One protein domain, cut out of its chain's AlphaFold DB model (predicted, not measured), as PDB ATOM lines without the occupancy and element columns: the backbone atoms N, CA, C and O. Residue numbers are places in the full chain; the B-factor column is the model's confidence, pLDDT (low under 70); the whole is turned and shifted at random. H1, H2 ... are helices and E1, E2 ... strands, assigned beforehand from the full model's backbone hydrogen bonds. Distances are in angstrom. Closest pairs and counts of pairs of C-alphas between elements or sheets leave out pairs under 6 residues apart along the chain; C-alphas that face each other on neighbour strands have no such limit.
ATOM      1  N   ARG A   4       6.416  -1.195 -20.332       75.12
ATOM      2  CA  ARG A   4       6.880  -0.909 -18.967       75.12
ATOM      3  C   ARG A   4       5.749  -0.666 -17.964       75.12
ATOM      4  O   ARG A   4       5.852  -1.130 -16.836       75.12
ATOM      5  N   ASP A   5       4.683   0.014 -18.367       75.62
ATOM      6  CA  ASP A   5       3.590   0.383 -17.463       75.62
ATOM      7  C   ASP A   5       2.709  -0.834 -17.146       75.62
ATOM      8  O   ASP A   5       2.282  -1.028 -16.008       75.62
ATOM      9  N   LEU A   6       2.513  -1.715 -18.135       77.75
ATOM     10  CA  LEU A   6       1.862  -3.011 -17.938       77.75
ATOM     11  C   LEU A   6       2.685  -3.908 -17.006       77.75
ATOM     12  O   LEU A   6       2.131  -4.520 -16.098       77.75
ATOM     13  N   LEU A   7       4.005  -3.968 -17.205       82.69
ATOM     14  CA  LEU A   7       4.900  -4.741 -16.343       82.69
ATOM     15  C   LEU A   7       4.889  -4.243 -14.895       82.69
ATOM     16  O   LEU A   7       4.933  -5.064 -13.982       82.69
ATOM     17  N   ALA A   8       4.812  -2.928 -14.676       80.50
ATOM     18  CA  ALA A   8       4.696  -2.360 -13.337       80.50
ATOM     19  C   ALA A   8       3.405  -2.834 -12.648       80.50
ATOM     20  O   ALA A   8       3.478  -3.441 -11.584       80.50
ATOM     21  N   ALA A   9       2.253  -2.692 -13.316       82.00
ATOM     22  CA  ALA A   9       0.969  -3.160 -12.789       82.00
ATOM     23  C   ALA A   9       0.964  -4.674 -12.499       82.00
ATOM     24  O   ALA A   9       0.477  -5.113 -11.459       82.00
ATOM     25  N   LEU A  10       1.540  -5.487 -13.390       85.19
ATOM     26  CA  LEU A  10       1.667  -6.932 -13.182       85.19
ATOM     27  C   LEU A  10       2.591  -7.286 -12.010       85.19
ATOM     28  O   LEU A  10       2.362  -8.293 -11.342       85.19
ATOM     29  N   ASN A  11       3.629  -6.489 -11.750       85.81
ATOM     30  CA  ASN A  11       4.498  -6.691 -10.594       85.81
ATOM     31  C   ASN A  11       3.785  -6.363  -9.282       85.81
ATOM     32  O   ASN A  11       3.904  -7.147  -8.343       85.81
ATOM     33  N   ASP A  12       3.004  -5.284  -9.236       84.62
ATOM     34  CA  ASP A  12       2.227  -4.924  -8.044       84.62
ATOM     35  C   ASP A  12       1.234  -6.041  -7.681       84.62
ATOM     36  O   ASP A  12       1.107  -6.425  -6.516       84.62
ATOM     37  N   LEU A  13       0.614  -6.666  -8.689       88.81
ATOM     38  CA  LEU A  13      -0.330  -7.773  -8.498       88.81
ATOM     39  C   LEU A  13       0.290  -9.034  -7.875       88.81
ATOM     40  O   LEU A  13      -0.425  -9.803  -7.237       88.81
ATOM     41  N   LYS A  14       1.608  -9.254  -7.997       86.06
ATOM     42  CA  LYS A  14       2.287 -10.418  -7.382       86.06
ATOM     43  C   LYS A  14       2.229 -10.399  -5.852       86.06
ATOM     44  O   LYS A  14       2.365 -11.449  -5.214       86.06
ATOM     45  N   SER A  15       2.060  -9.209  -5.273       86.62
ATOM     46  CA  SER A  15       1.927  -9.023  -3.829       86.62
ATOM     47  C   SER A  15       0.545  -9.423  -3.305       86.62
ATOM     48  O   SER A  15       0.420  -9.742  -2.124       86.62
ATOM     49  N   VAL A  16      -0.477  -9.479  -4.169       90.69
ATOM     50  CA  VAL A  16      -1.843  -9.813  -3.759       90.69
ATOM     51  C   VAL A  16      -1.936 -11.304  -3.437       90.69
ATOM     52  O   VAL A  16      -1.575 -12.171  -4.242       90.69
ATOM     53  N   LYS A  17      -2.427 -11.608  -2.234       94.50
ATOM     54  CA  LYS A  17      -2.620 -12.969  -1.723       94.50
ATOM     55  C   LYS A  17      -4.093 -13.245  -1.466       94.50
ATOM     56  O   LYS A  17      -4.877 -12.327  -1.247       94.50
ATOM     57  N   CYS A  18      -4.444 -14.526  -1.468       96.19
ATOM     58  CA  CYS A  18      -5.747 -14.981  -1.008       96.19
ATOM     59  C   CYS A  18      -5.920 -14.647   0.478       96.19
ATOM     60  O   CYS A  18      -5.102 -15.071   1.297       96.19
ATOM     61  N   ASP A  19      -6.997 -13.949   0.821       94.25
ATOM     62  CA  ASP A  19      -7.319 -13.538   2.191       94.25
ATOM     63  C   ASP A  19      -7.550 -14.736   3.129       94.25
ATOM     64  O   ASP A  19      -7.186 -14.694   4.301       94.25
ATOM     65  N   LYS A  20      -8.086 -15.845   2.604       96.06
ATOM     66  CA  LYS A  20      -8.402 -17.046   3.391       96.06
ATOM     67  C   LYS A  20      -7.217 -17.958   3.679       96.06
ATOM     68  O   LYS A  20      -7.213 -18.636   4.701       96.06
ATOM     69  N   CYS A  21      -6.258 -18.074   2.762       96.62
ATOM     70  CA  CYS A  21      -5.200 -19.090   2.872       96.62
ATOM     71  C   CYS A  21      -3.781 -18.571   2.638       96.62
ATOM     72  O   CYS A  21      -2.851 -19.377   2.602       96.62
ATOM     73  N   GLY A  22      -3.612 -17.268   2.401       95.75
ATOM     74  CA  GLY A  22      -2.315 -16.630   2.157       95.75
ATOM     75  C   GLY A  22      -1.605 -17.067   0.870       95.75
ATOM     76  O   GLY A  22      -0.500 -16.609   0.590       95.75
ATOM     77  N   SER A  23      -2.211 -17.950   0.070       94.12
ATOM     78  CA  SER A  23      -1.610 -18.447  -1.172       94.12
ATOM     79  C   SER A  23      -1.621 -17.363  -2.254       94.12
ATOM     80  O   SER A  23      -2.481 -16.480  -2.252       94.12
ATOM     81  N   SER A  24      -0.673 -17.433  -3.189       93.25
ATOM     82  CA  SER A  24      -0.669 -16.556  -4.366       93.25
ATOM     83  C   SER A  24      -1.946 -16.741  -5.187       93.25
ATOM     84  O   SER A  24      -2.461 -17.855  -5.297       93.25
ATOM     85  N   LEU A  25      -2.439 -15.644  -5.758       95.06
ATOM     86  CA  LEU A  25      -3.538 -15.673  -6.717       95.06
ATOM     87  C   LEU A  25      -2.996 -15.865  -8.136       95.06
ATOM     88  O   LEU A  25      -1.928 -15.357  -8.477       95.06
ATOM     89  N   GLU A  26      -3.755 -16.561  -8.970       94.25
ATOM     90  CA  GLU A  26      -3.432 -16.769 -10.376       94.25
ATOM     91  C   GLU A  26      -4.188 -15.767 -11.255       94.25
ATOM     92  O   GLU A  26      -5.366 -15.490 -11.030       94.25
ATOM     93  N   LEU A  27      -3.516 -15.193 -12.253       93.50
ATOM     94  CA  LEU A  27      -4.109 -14.189 -13.138       93.50
ATOM     95  C   LEU A  27      -5.046 -14.852 -14.157       93.50
ATOM     96  O   LEU A  27      -4.595 -15.663 -14.958       93.50
ATOM     97  N   TYR A  28      -6.322 -14.460 -14.171       93.12
ATOM     98  CA  TYR A  28      -7.312 -14.948 -15.139       93.12
ATOM     99  C   TYR A  28      -7.541 -13.971 -16.287       93.12
ATOM    100  O   TYR A  28      -7.501 -14.354 -17.454       93.12
ATOM    101  N   LYS A  29      -7.779 -12.696 -15.969       91.94
ATOM    102  CA  LYS A  29      -8.072 -11.675 -16.977       91.94
ATOM    103  C   LYS A  29      -7.453 -10.348 -16.583       91.94
ATOM    104  O   LYS A  29      -7.479  -9.970 -15.419       91.94
ATOM    105  N   PHE A  30      -6.938  -9.629 -17.571       90.88
ATOM    106  CA  PHE A  30      -6.411  -8.281 -17.409       90.88
ATOM    107  C   PHE A  30      -6.982  -7.399 -18.518       90.88
ATOM    108  O   PHE A  30      -6.923  -7.752 -19.694       90.88
ATOM    109  N   SER A  31      -7.585  -6.268 -18.165       90.19
ATOM    110  CA  SER A  31      -8.223  -5.362 -19.123       90.19
ATOM    111  C   SER A  31      -7.884  -3.919 -18.777       90.19
ATOM    112  O   SER A  31      -8.361  -3.377 -17.783       90.19
ATOM    113  N   VAL A  32      -7.043  -3.299 -19.606       88.12
ATOM    114  CA  VAL A  32      -6.675  -1.885 -19.466       88.12
ATOM    115  C   VAL A  32      -7.877  -1.022 -19.834       88.12
ATOM    116  O   VAL A  32      -8.426  -1.158 -20.923       88.12
ATOM    117  N   ILE A  33      -8.262  -0.124 -18.932       88.69
ATOM    118  CA  ILE A  33      -9.321   0.867 -19.151       88.69
ATOM    119  C   ILE A  33      -8.709   2.144 -19.727       88.69
ATOM    120  O   ILE A  33      -9.183   2.685 -20.719       88.69
ATOM    121  N   SER A  34      -7.649   2.644 -19.093       86.31
ATOM    122  CA  SER A  34      -6.925   3.828 -19.549       86.31
ATOM    123  C   SER A  34      -5.470   3.784 -19.101       86.31
ATOM    124  O   SER A  34      -5.114   3.131 -18.120       86.31
ATOM    125  N   SER A  35      -4.615   4.494 -19.831       82.06
ATOM    126  CA  SER A  35      -3.224   4.706 -19.441       82.06
ATOM    127  C   SER A  35      -2.832   6.153 -19.713       82.06
ATOM    128  O   SER A  35      -3.184   6.710 -20.753       82.06
ATOM    129  N   ARG A  36      -2.131   6.780 -18.765       76.56
ATOM    130  CA  ARG A  36      -1.591   8.137 -18.925       76.56
ATOM    131  C   ARG A  36      -0.210   8.217 -18.284       76.56
ATOM    132  O   ARG A  36      -0.085   8.330 -17.063       76.56
ATOM    133  N   GLY A  37       0.830   8.160 -19.116       74.12
ATOM    134  CA  GLY A  37       2.206   7.982 -18.640       74.12
ATOM    135  C   GLY A  37       2.330   6.685 -17.831       74.12
ATOM    136  O   GLY A  37       1.695   5.697 -18.176       74.12
ATOM    137  N   ARG A  38       3.048   6.724 -16.699       69.94
ATOM    138  CA  ARG A  38       3.297   5.556 -15.822       69.94
ATOM    139  C   ARG A  38       2.088   5.069 -15.007       69.94
ATOM    140  O   ARG A  38       2.241   4.254 -14.103       69.94
ATOM    141  N   ASN A  39       0.896   5.604 -15.267       78.25
ATOM    142  CA  ASN A  39      -0.320   5.267 -14.533       78.25
ATOM    143  C   ASN A  39      -1.230   4.424 -15.420       78.25
ATOM    144  O   ASN A  39      -1.708   4.907 -16.450       78.25
ATOM    145  N   VAL A  40      -1.481   3.187 -14.994       84.06
ATOM    146  CA  VAL A  40      -2.410   2.259 -15.643       84.06
ATOM    147  C   VAL A  40      -3.644   2.122 -14.771       84.06
ATOM    148  O   VAL A  40      -3.529   1.803 -13.593       84.06
ATOM    149  N   ASN A  41      -4.809   2.339 -15.373       88.38
ATOM    150  CA  ASN A  41      -6.082   1.953 -14.790       88.38
ATOM    151  C   ASN A  41      -6.552   0.678 -15.486       88.38
ATOM    152  O   ASN A  41      -6.754   0.681 -16.704       88.38
ATOM    153  N   ALA A  42      -6.712  -0.408 -14.738       90.44
ATOM    154  CA  ALA A  42      -7.085  -1.707 -15.288       90.44
ATOM    155  C   ALA A  42      -8.048  -2.460 -14.372       90.44
ATOM    156  O   ALA A  42      -7.984  -2.330 -13.152       90.44
ATOM    157  N   ASN A  43      -8.899  -3.284 -14.980       93.69
ATOM    158  CA  ASN A  43      -9.645  -4.326 -14.285       93.69
ATOM    159  C   ASN A  43      -8.878  -5.638 -14.383       93.69
ATOM    160  O   ASN A  43      -8.381  -5.996 -15.457       93.69
ATOM    161  N   VAL A  44      -8.804  -6.356 -13.273       94.75
ATOM    162  CA  VAL A  44      -8.034  -7.586 -13.163       94.75
ATOM    163  C   VAL A  44      -8.861  -8.624 -12.434       94.75
ATOM    164  O   VAL A  44      -9.325  -8.379 -11.328       94.75
ATOM    165  N   LEU A  45      -9.016  -9.793 -13.046       95.38
ATOM    166  CA  LEU A  45      -9.582 -10.958 -12.388       95.38
ATOM    167  C   LEU A  45      -8.449 -11.891 -11.983       95.38
ATOM    168  O   LEU A  45      -7.647 -12.298 -12.831       95.38
ATOM    169  N   MET A  46      -8.403 -12.245 -10.704       95.88
ATOM    170  CA  MET A  46      -7.452 -13.215 -10.169       95.88
ATOM    171  C   MET A  46      -8.177 -14.318  -9.402       95.88
ATOM    172  O   MET A  46      -9.263 -14.106  -8.873       95.88
ATOM    173  N   VAL A  47      -7.591 -15.510  -9.346       96.44
ATOM    174  CA  VAL A  47      -8.252 -16.712  -8.834       96.44
ATOM    175  C   VAL A  47      -7.381 -17.411  -7.798       96.44
ATOM    176  O   VAL A  47      -6.182 -17.583  -7.982       96.44
ATOM    177  N   CYS A  48      -7.997 -17.856  -6.706       96.88
ATOM    178  CA  CYS A  48      -7.425 -18.833  -5.792       96.88
ATOM    179  C   CYS A  48      -8.190 -20.147  -5.930       96.88
ATOM    180  O   CYS A  48      -9.258 -20.299  -5.334       96.88
ATOM    181  N   PHE A  49      -7.644 -21.125  -6.653       95.25
ATOM    182  CA  PHE A  49      -8.301 -22.428  -6.807       95.25
ATOM    183  C   PHE A  49      -8.398 -23.213  -5.494       95.25
ATOM    184  O   PHE A  49      -9.387 -23.903  -5.261       95.25
ATOM    185  N   LYS A  50      -7.428 -23.041  -4.585       95.50
ATOM    186  CA  LYS A  50      -7.430 -23.697  -3.266       95.50
ATOM    187  C   LYS A  50      -8.641 -23.303  -2.417       95.50
ATOM    188  O   LYS A  50      -9.245 -24.156  -1.779       95.50
ATOM    189  N   CYS A  51      -8.996 -22.018  -2.413       96.94
ATOM    190  CA  CYS A  51     -10.163 -21.502  -1.687       96.94
ATOM    191  C   CYS A  51     -11.404 -21.353  -2.567       96.94
ATOM    192  O   CYS A  51     -12.454 -20.970  -2.059       96.94
ATOM    193  N   ARG A  52     -11.266 -21.635  -3.866       95.94
ATOM    194  CA  ARG A  52     -12.278 -21.420  -4.898       95.94
ATOM    195  C   ARG A  52     -12.860 -20.008  -4.846       95.94
ATOM    196  O   ARG A  52     -14.071 -19.821  -4.819       95.94
ATOM    197  N   LEU A  53     -11.976 -19.014  -4.811       96.81
ATOM    198  CA  LEU A  53     -12.339 -17.597  -4.812       96.81
ATOM    199  C   LEU A  53     -11.843 -16.923  -6.088       96.81
ATOM    200  O   LEU A  53     -10.713 -17.165  -6.513       96.81
ATOM    201  N   MET A  54     -12.662 -16.047  -6.655       96.75
ATOM    202  CA  MET A  54     -12.295 -15.124  -7.721       96.75
ATOM    203  C   MET A  54     -12.385 -13.694  -7.197       96.75
ATOM    204  O   MET A  54     -13.379 -13.308  -6.588       96.75
ATOM    205  N   TYR A  55     -11.341 -12.923  -7.460       96.88
ATOM    206  CA  TYR A  55     -11.170 -11.546  -7.036       96.88
ATOM    207  C   TYR A  55     -11.307 -10.647  -8.253       96.88
ATOM    208  O   TYR A  55     -10.557 -10.816  -9.217       96.88
ATOM    209  N   ASP A  56     -12.236  -9.698  -8.195       96.19
ATOM    210  CA  ASP A  56     -12.295  -8.576  -9.125       96.19
ATOM    211  C   ASP A  56     -11.544  -7.398  -8.512       96.19
ATOM    212  O   ASP A  56     -11.896  -6.895  -7.442       96.19
ATOM    213  N   LEU A  57     -10.463  -6.994  -9.169       95.25
ATOM    214  CA  LEU A  57      -9.539  -5.975  -8.706       95.25
ATOM    215  C   LEU A  57      -9.511  -4.805  -9.686       95.25
ATOM    216  O   LEU A  57      -9.519  -4.969 -10.906       95.25
ATOM    217  N   SER A  58      -9.391  -3.602  -9.139       93.38
ATOM    218  CA  SER A  58      -9.010  -2.408  -9.885       93.38
ATOM    219  C   SER A  58      -7.584  -2.029  -9.564       93.38
ATOM    220  O   SER A  58      -7.270  -1.691  -8.427       93.38
ATOM    221  N   VAL A  59      -6.738  -2.031 -10.585       90.69
ATOM    222  CA  VAL A  59      -5.452  -1.347 -10.516       90.69
ATOM    223  C   VAL A  59      -5.729   0.112 -10.831       90.69
ATOM    224  O   VAL A  59      -6.168   0.435 -11.933       90.69
ATOM    225  N   LEU A  60      -5.514   0.970  -9.846       81.81
ATOM    226  CA  LEU A  60      -5.482   2.416  -9.985       81.81
ATOM    227  C   LEU A  60      -3.998   2.791 -10.080       81.81
ATOM    228  O   LEU A  60      -3.174   2.265  -9.334       81.81
ATOM    229  N   GLY A  61      -3.617   3.645 -11.031       75.69
ATOM    230  CA  GLY A  61      -2.199   3.957 -11.266       75.69
ATOM    231  C   GLY A  61      -1.411   4.333  -9.993       75.69
ATOM    232  O   GLY A  61      -1.990   4.771  -9.001       75.69
ATOM    233  N   ARG A  62      -0.072   4.223 -10.049       75.69
ATOM    234  CA  ARG A  62       0.867   4.380  -8.907       75.69
ATOM    235  C   ARG A  62       0.867   3.222  -7.896       75.69
ATOM    236  O   ARG A  62       1.177   3.439  -6.729       75.69
ATOM    237  N   GLY A  63       0.541   2.011  -8.343       76.25
ATOM    238  CA  GLY A  63       0.613   0.797  -7.523       76.25
ATOM    239  C   GLY A  63      -0.502   0.651  -6.493       76.25
ATOM    240  O   GLY A  63      -0.363  -0.099  -5.531       76.25
ATOM    241  N   VAL A  64      -1.620   1.355  -6.682       86.69
ATOM    242  CA  VAL A  64      -2.794   1.226  -5.818       86.69
ATOM    243  C   VAL A  64      -3.696   0.127  -6.375       86.69
ATOM    244  O   VAL A  64      -4.145   0.197  -7.516       86.69
ATOM    245  N   ILE A  65      -3.993  -0.886  -5.565       90.94
ATOM    246  CA  ILE A  65      -4.891  -1.985  -5.936       90.94
ATOM    247  C   ILE A  65      -6.108  -1.937  -5.016       90.94
ATOM    248  O   ILE A  65      -5.978  -2.036  -3.799       90.94
ATOM    249  N   GLY A  66      -7.293  -1.775  -5.600       91.50
ATOM    250  CA  GLY A  66      -8.570  -1.851  -4.898       91.50
ATOM    251  C   GLY A  66      -9.278  -3.169  -5.192       91.50
ATOM    252  O   GLY A  66      -9.359  -3.580  -6.349       91.50
ATOM    253  N   VAL A  67      -9.827  -3.814  -4.165       93.44
ATOM    254  CA  VAL A  67     -10.726  -4.964  -4.337       93.44
ATOM    255  C   VAL A  67     -12.126  -4.431  -4.624       93.44
ATOM    256  O   VAL A  67     -12.667  -3.667  -3.829       93.44
ATOM    257  N   LYS A  68     -12.699  -4.806  -5.768       94.31
ATOM    258  CA  LYS A  68     -14.087  -4.488  -6.122       94.31
ATOM    259  C   LYS A  68     -15.053  -5.513  -5.555       94.31
ATOM    260  O   LYS A  68     -16.082  -5.138  -5.008       94.31
ATOM    261  N   ASP A  69     -14.724  -6.788  -5.730       96.56
ATOM    262  CA  ASP A  69     -15.588  -7.894  -5.342       96.56
ATOM    263  C   ASP A  69     -14.776  -9.180  -5.143       96.56
ATOM    264  O   ASP A  69     -13.699  -9.350  -5.724       96.56
ATOM    265  N   VAL A  70     -15.312 -10.094  -4.338       96.56
ATOM    266  CA  VAL A  70     -14.766 -11.435  -4.123       96.56
ATOM    267  C   VAL A  70     -15.910 -12.436  -4.168       96.56
ATOM    268  O   VAL A  70     -16.825 -12.399  -3.349       96.56
ATOM    269  N   LYS A  71     -15.843 -13.374  -5.114       95.50
ATOM    270  CA  LYS A  71     -16.895 -14.369  -5.346       95.50
ATOM    271  C   LYS A  71     -16.367 -15.779  -5.182       95.50
ATOM    272  O   LYS A  71     -15.242 -16.083  -5.572       95.50
ATOM    273  N   THR A  72     -17.214 -16.664  -4.675       95.94
ATOM    274  CA  THR A  72     -16.948 -18.103  -4.715       95.94
ATOM    275  C   THR A  72     -17.161 -18.625  -6.133       95.94
ATOM    276  O   THR A  72     -18.154 -18.294  -6.779       95.94
ATOM    277  N   ILE A  73     -16.246 -19.463  -6.605       94.12
ATOM    278  CA  ILE A  73     -16.344 -20.174  -7.882       94.12
ATOM    279  C   ILE A  73     -16.461 -21.679  -7.641       94.12
ATOM    280  O   ILE A  73     -16.101 -22.186  -6.582       94.12
ATOM    281  N   VAL A  74     -16.972 -22.417  -8.623       91.00
ATOM    282  CA  VAL A  74     -17.074 -23.887  -8.532       91.00
ATOM    283  C   VAL A  74     -15.785 -24.565  -9.016       91.00
ATOM    284  O   VAL A  74     -15.469 -25.677  -8.599       91.00
ATOM    285  N   ALA A  75     -15.007 -23.875  -9.854       91.19
ATOM    286  CA  ALA A  75     -13.789 -24.396 -10.457       91.19
ATOM    287  C   ALA A  75     -12.672 -24.648  -9.430       91.19
ATOM    288  O   ALA A  75     -12.367 -23.799  -8.589       91.19
ATOM    289  N   SER A  76     -12.022 -25.808  -9.556       91.50
ATOM    290  CA  SER A  76     -10.849 -26.206  -8.765       91.50
ATOM    291  C   SER A  76      -9.539 -26.175  -9.553       91.50
ATOM    292  O   SER A  76      -8.474 -26.404  -8.987       91.50
ATOM    293  N   SER A  77      -9.611 -25.892 -10.851       92.81
ATOM    294  CA  SER A  77      -8.470 -25.798 -11.755       92.81
ATOM    295  C   SER A  77      -8.790 -24.884 -12.938       92.81
ATOM    296  O   SER A  77      -9.956 -24.562 -13.197       92.81
ATOM    297  N   TRP A  78      -7.766 -24.518 -13.713       92.19
ATOM    298  CA  TRP A  78      -7.949 -23.797 -14.975       92.19
ATOM    299  C   TRP A  78      -8.846 -24.533 -15.963       92.19
ATOM    300  O   TRP A  78      -9.696 -23.904 -16.585       92.19
ATOM    301  N   ASN A  79      -8.691 -25.852 -16.086       91.69
ATOM    302  CA  ASN A  79      -9.512 -26.648 -16.996       91.69
ATOM    303  C   ASN A  79     -10.998 -26.552 -16.636       91.69
ATOM    304  O   ASN A  79     -11.830 -26.431 -17.531       91.69
ATOM    305  N   ASP A  80     -11.331 -26.559 -15.343       90.06
ATOM    306  CA  ASP A  80     -12.714 -26.395 -14.883       90.06
ATOM    307  C   ASP A  80     -13.225 -24.984 -15.196       90.06
ATOM    308  O   ASP A  80     -14.326 -24.807 -15.719       90.06
ATOM    309  N   LEU A  81     -12.398 -23.973 -14.914       89.69
ATOM    310  CA  LEU A  81     -12.773 -22.577 -15.097       89.69
ATOM    311  C   LEU A  81     -12.998 -22.242 -16.575       89.69
ATOM    312  O   LEU A  81     -14.018 -21.646 -16.919       89.69
ATOM    313  N   LEU A  82     -12.099 -22.670 -17.463       86.25
ATOM    314  CA  LEU A  82     -12.201 -22.425 -18.904       86.25
ATOM    315  C   LEU A  82     -13.413 -23.131 -19.517       86.25
ATOM    316  O   LEU A  82     -14.112 -22.524 -20.323       86.25
ATOM    317  N   LYS A  83     -13.727 -24.359 -19.080       84.62
ATOM    318  CA  LYS A  83     -14.954 -25.060 -19.496       84.62
ATOM    319  C   LYS A  83     -16.219 -24.308 -19.089       84.62
ATOM    320  O   LYS A  83     -17.155 -24.242 -19.872       84.62
ATOM    321  N   SER A  84     -16.235 -23.715 -17.895       73.31
ATOM    322  CA  SER A  84     -17.381 -22.925 -17.419       73.31
ATOM    323  C   SER A  84     -17.512 -21.544 -18.078       73.31
ATOM    324  O   SER A  84     -18.574 -20.938 -18.007       73.31
ATOM    325  N   SER A  85     -16.445 -21.047 -18.716       64.75
ATOM    326  CA  SER A  85     -16.393 -19.718 -19.347       64.75
ATOM    327  C   SER A  85     -16.738 -19.730 -20.843       64.75
ATOM    328  O   SER A  85     -16.883 -18.664 -21.435       64.75
ATOM    329  N   GLY A  86     -16.772 -20.912 -21.466       54.31
ATOM    330  CA  GLY A  86     -16.976 -21.109 -22.906       54.31
ATOM    331  C   GLY A  86     -18.367 -21.618 -23.292       54.31
ATOM    332  O   GLY A  86     -18.484 -22.252 -24.338       54.31
TER     333      GLY A  86
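What this domain is: This is residues 4 to 86 of the 87 residues of an uncharacterized protein of Candidatus Bathyarchaeota archaeon (UniProt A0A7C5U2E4). What is the shape? A twisted wall of four antiparallel strands, E1 E2 E3 E4, has H1 over one face, making two layers, while H2 grazes one end. What are its measures? The 83 printed residues run H1 E1 E2 E3 E4 H2, mixed helices and strands, compact, with radius of gyration of the C-alphas 13.0 A and spans 38 by 29 by 20 A.

How they stand to each other: Where is the first helix? H1, residues 4 to 13, is on the sheet; its closest C-alphas to E2, residues 39 to 48, are Asp 5 and Val 40, 6.5 A apart. How do strands pair? E1, residues 26 to 36, E2, E3, residues 53 to 60, and E4, residues 64 to 72, form a meander, each the antiparallel neighbour of the one before, in three hairpins. N 31 and O 43, N 44 and O 57, and N 58 and O 66 are each 2.8 A apart, within hydrogen-bond range. And the helices? H2, residues 78 to 85, only grazes the sheet. In H1 and H2 every O i to N i+4 pair is within range.

Where its parts are: Where does H1 begin? C-alpha 4 is at (6.880, -0.909, -18.967). How long are the strands? From first to last C-alpha, E1 spans 26.4 A, E2 26.6 A, E3 21.8 A and E4 24.0 A. Where does H2 end? C-alpha 85 is at (-16.393, -19.718, -19.347).

The domain as a whole: How large is it? The two C-alphas farthest apart, Gly 37 and Val 74, are 38.6 A apart. Any cut or long link? The printed part has no cut; residues 14 to 25 are a long link. Where is pLDDT under 70? At residue 38 and residues 85 to 86.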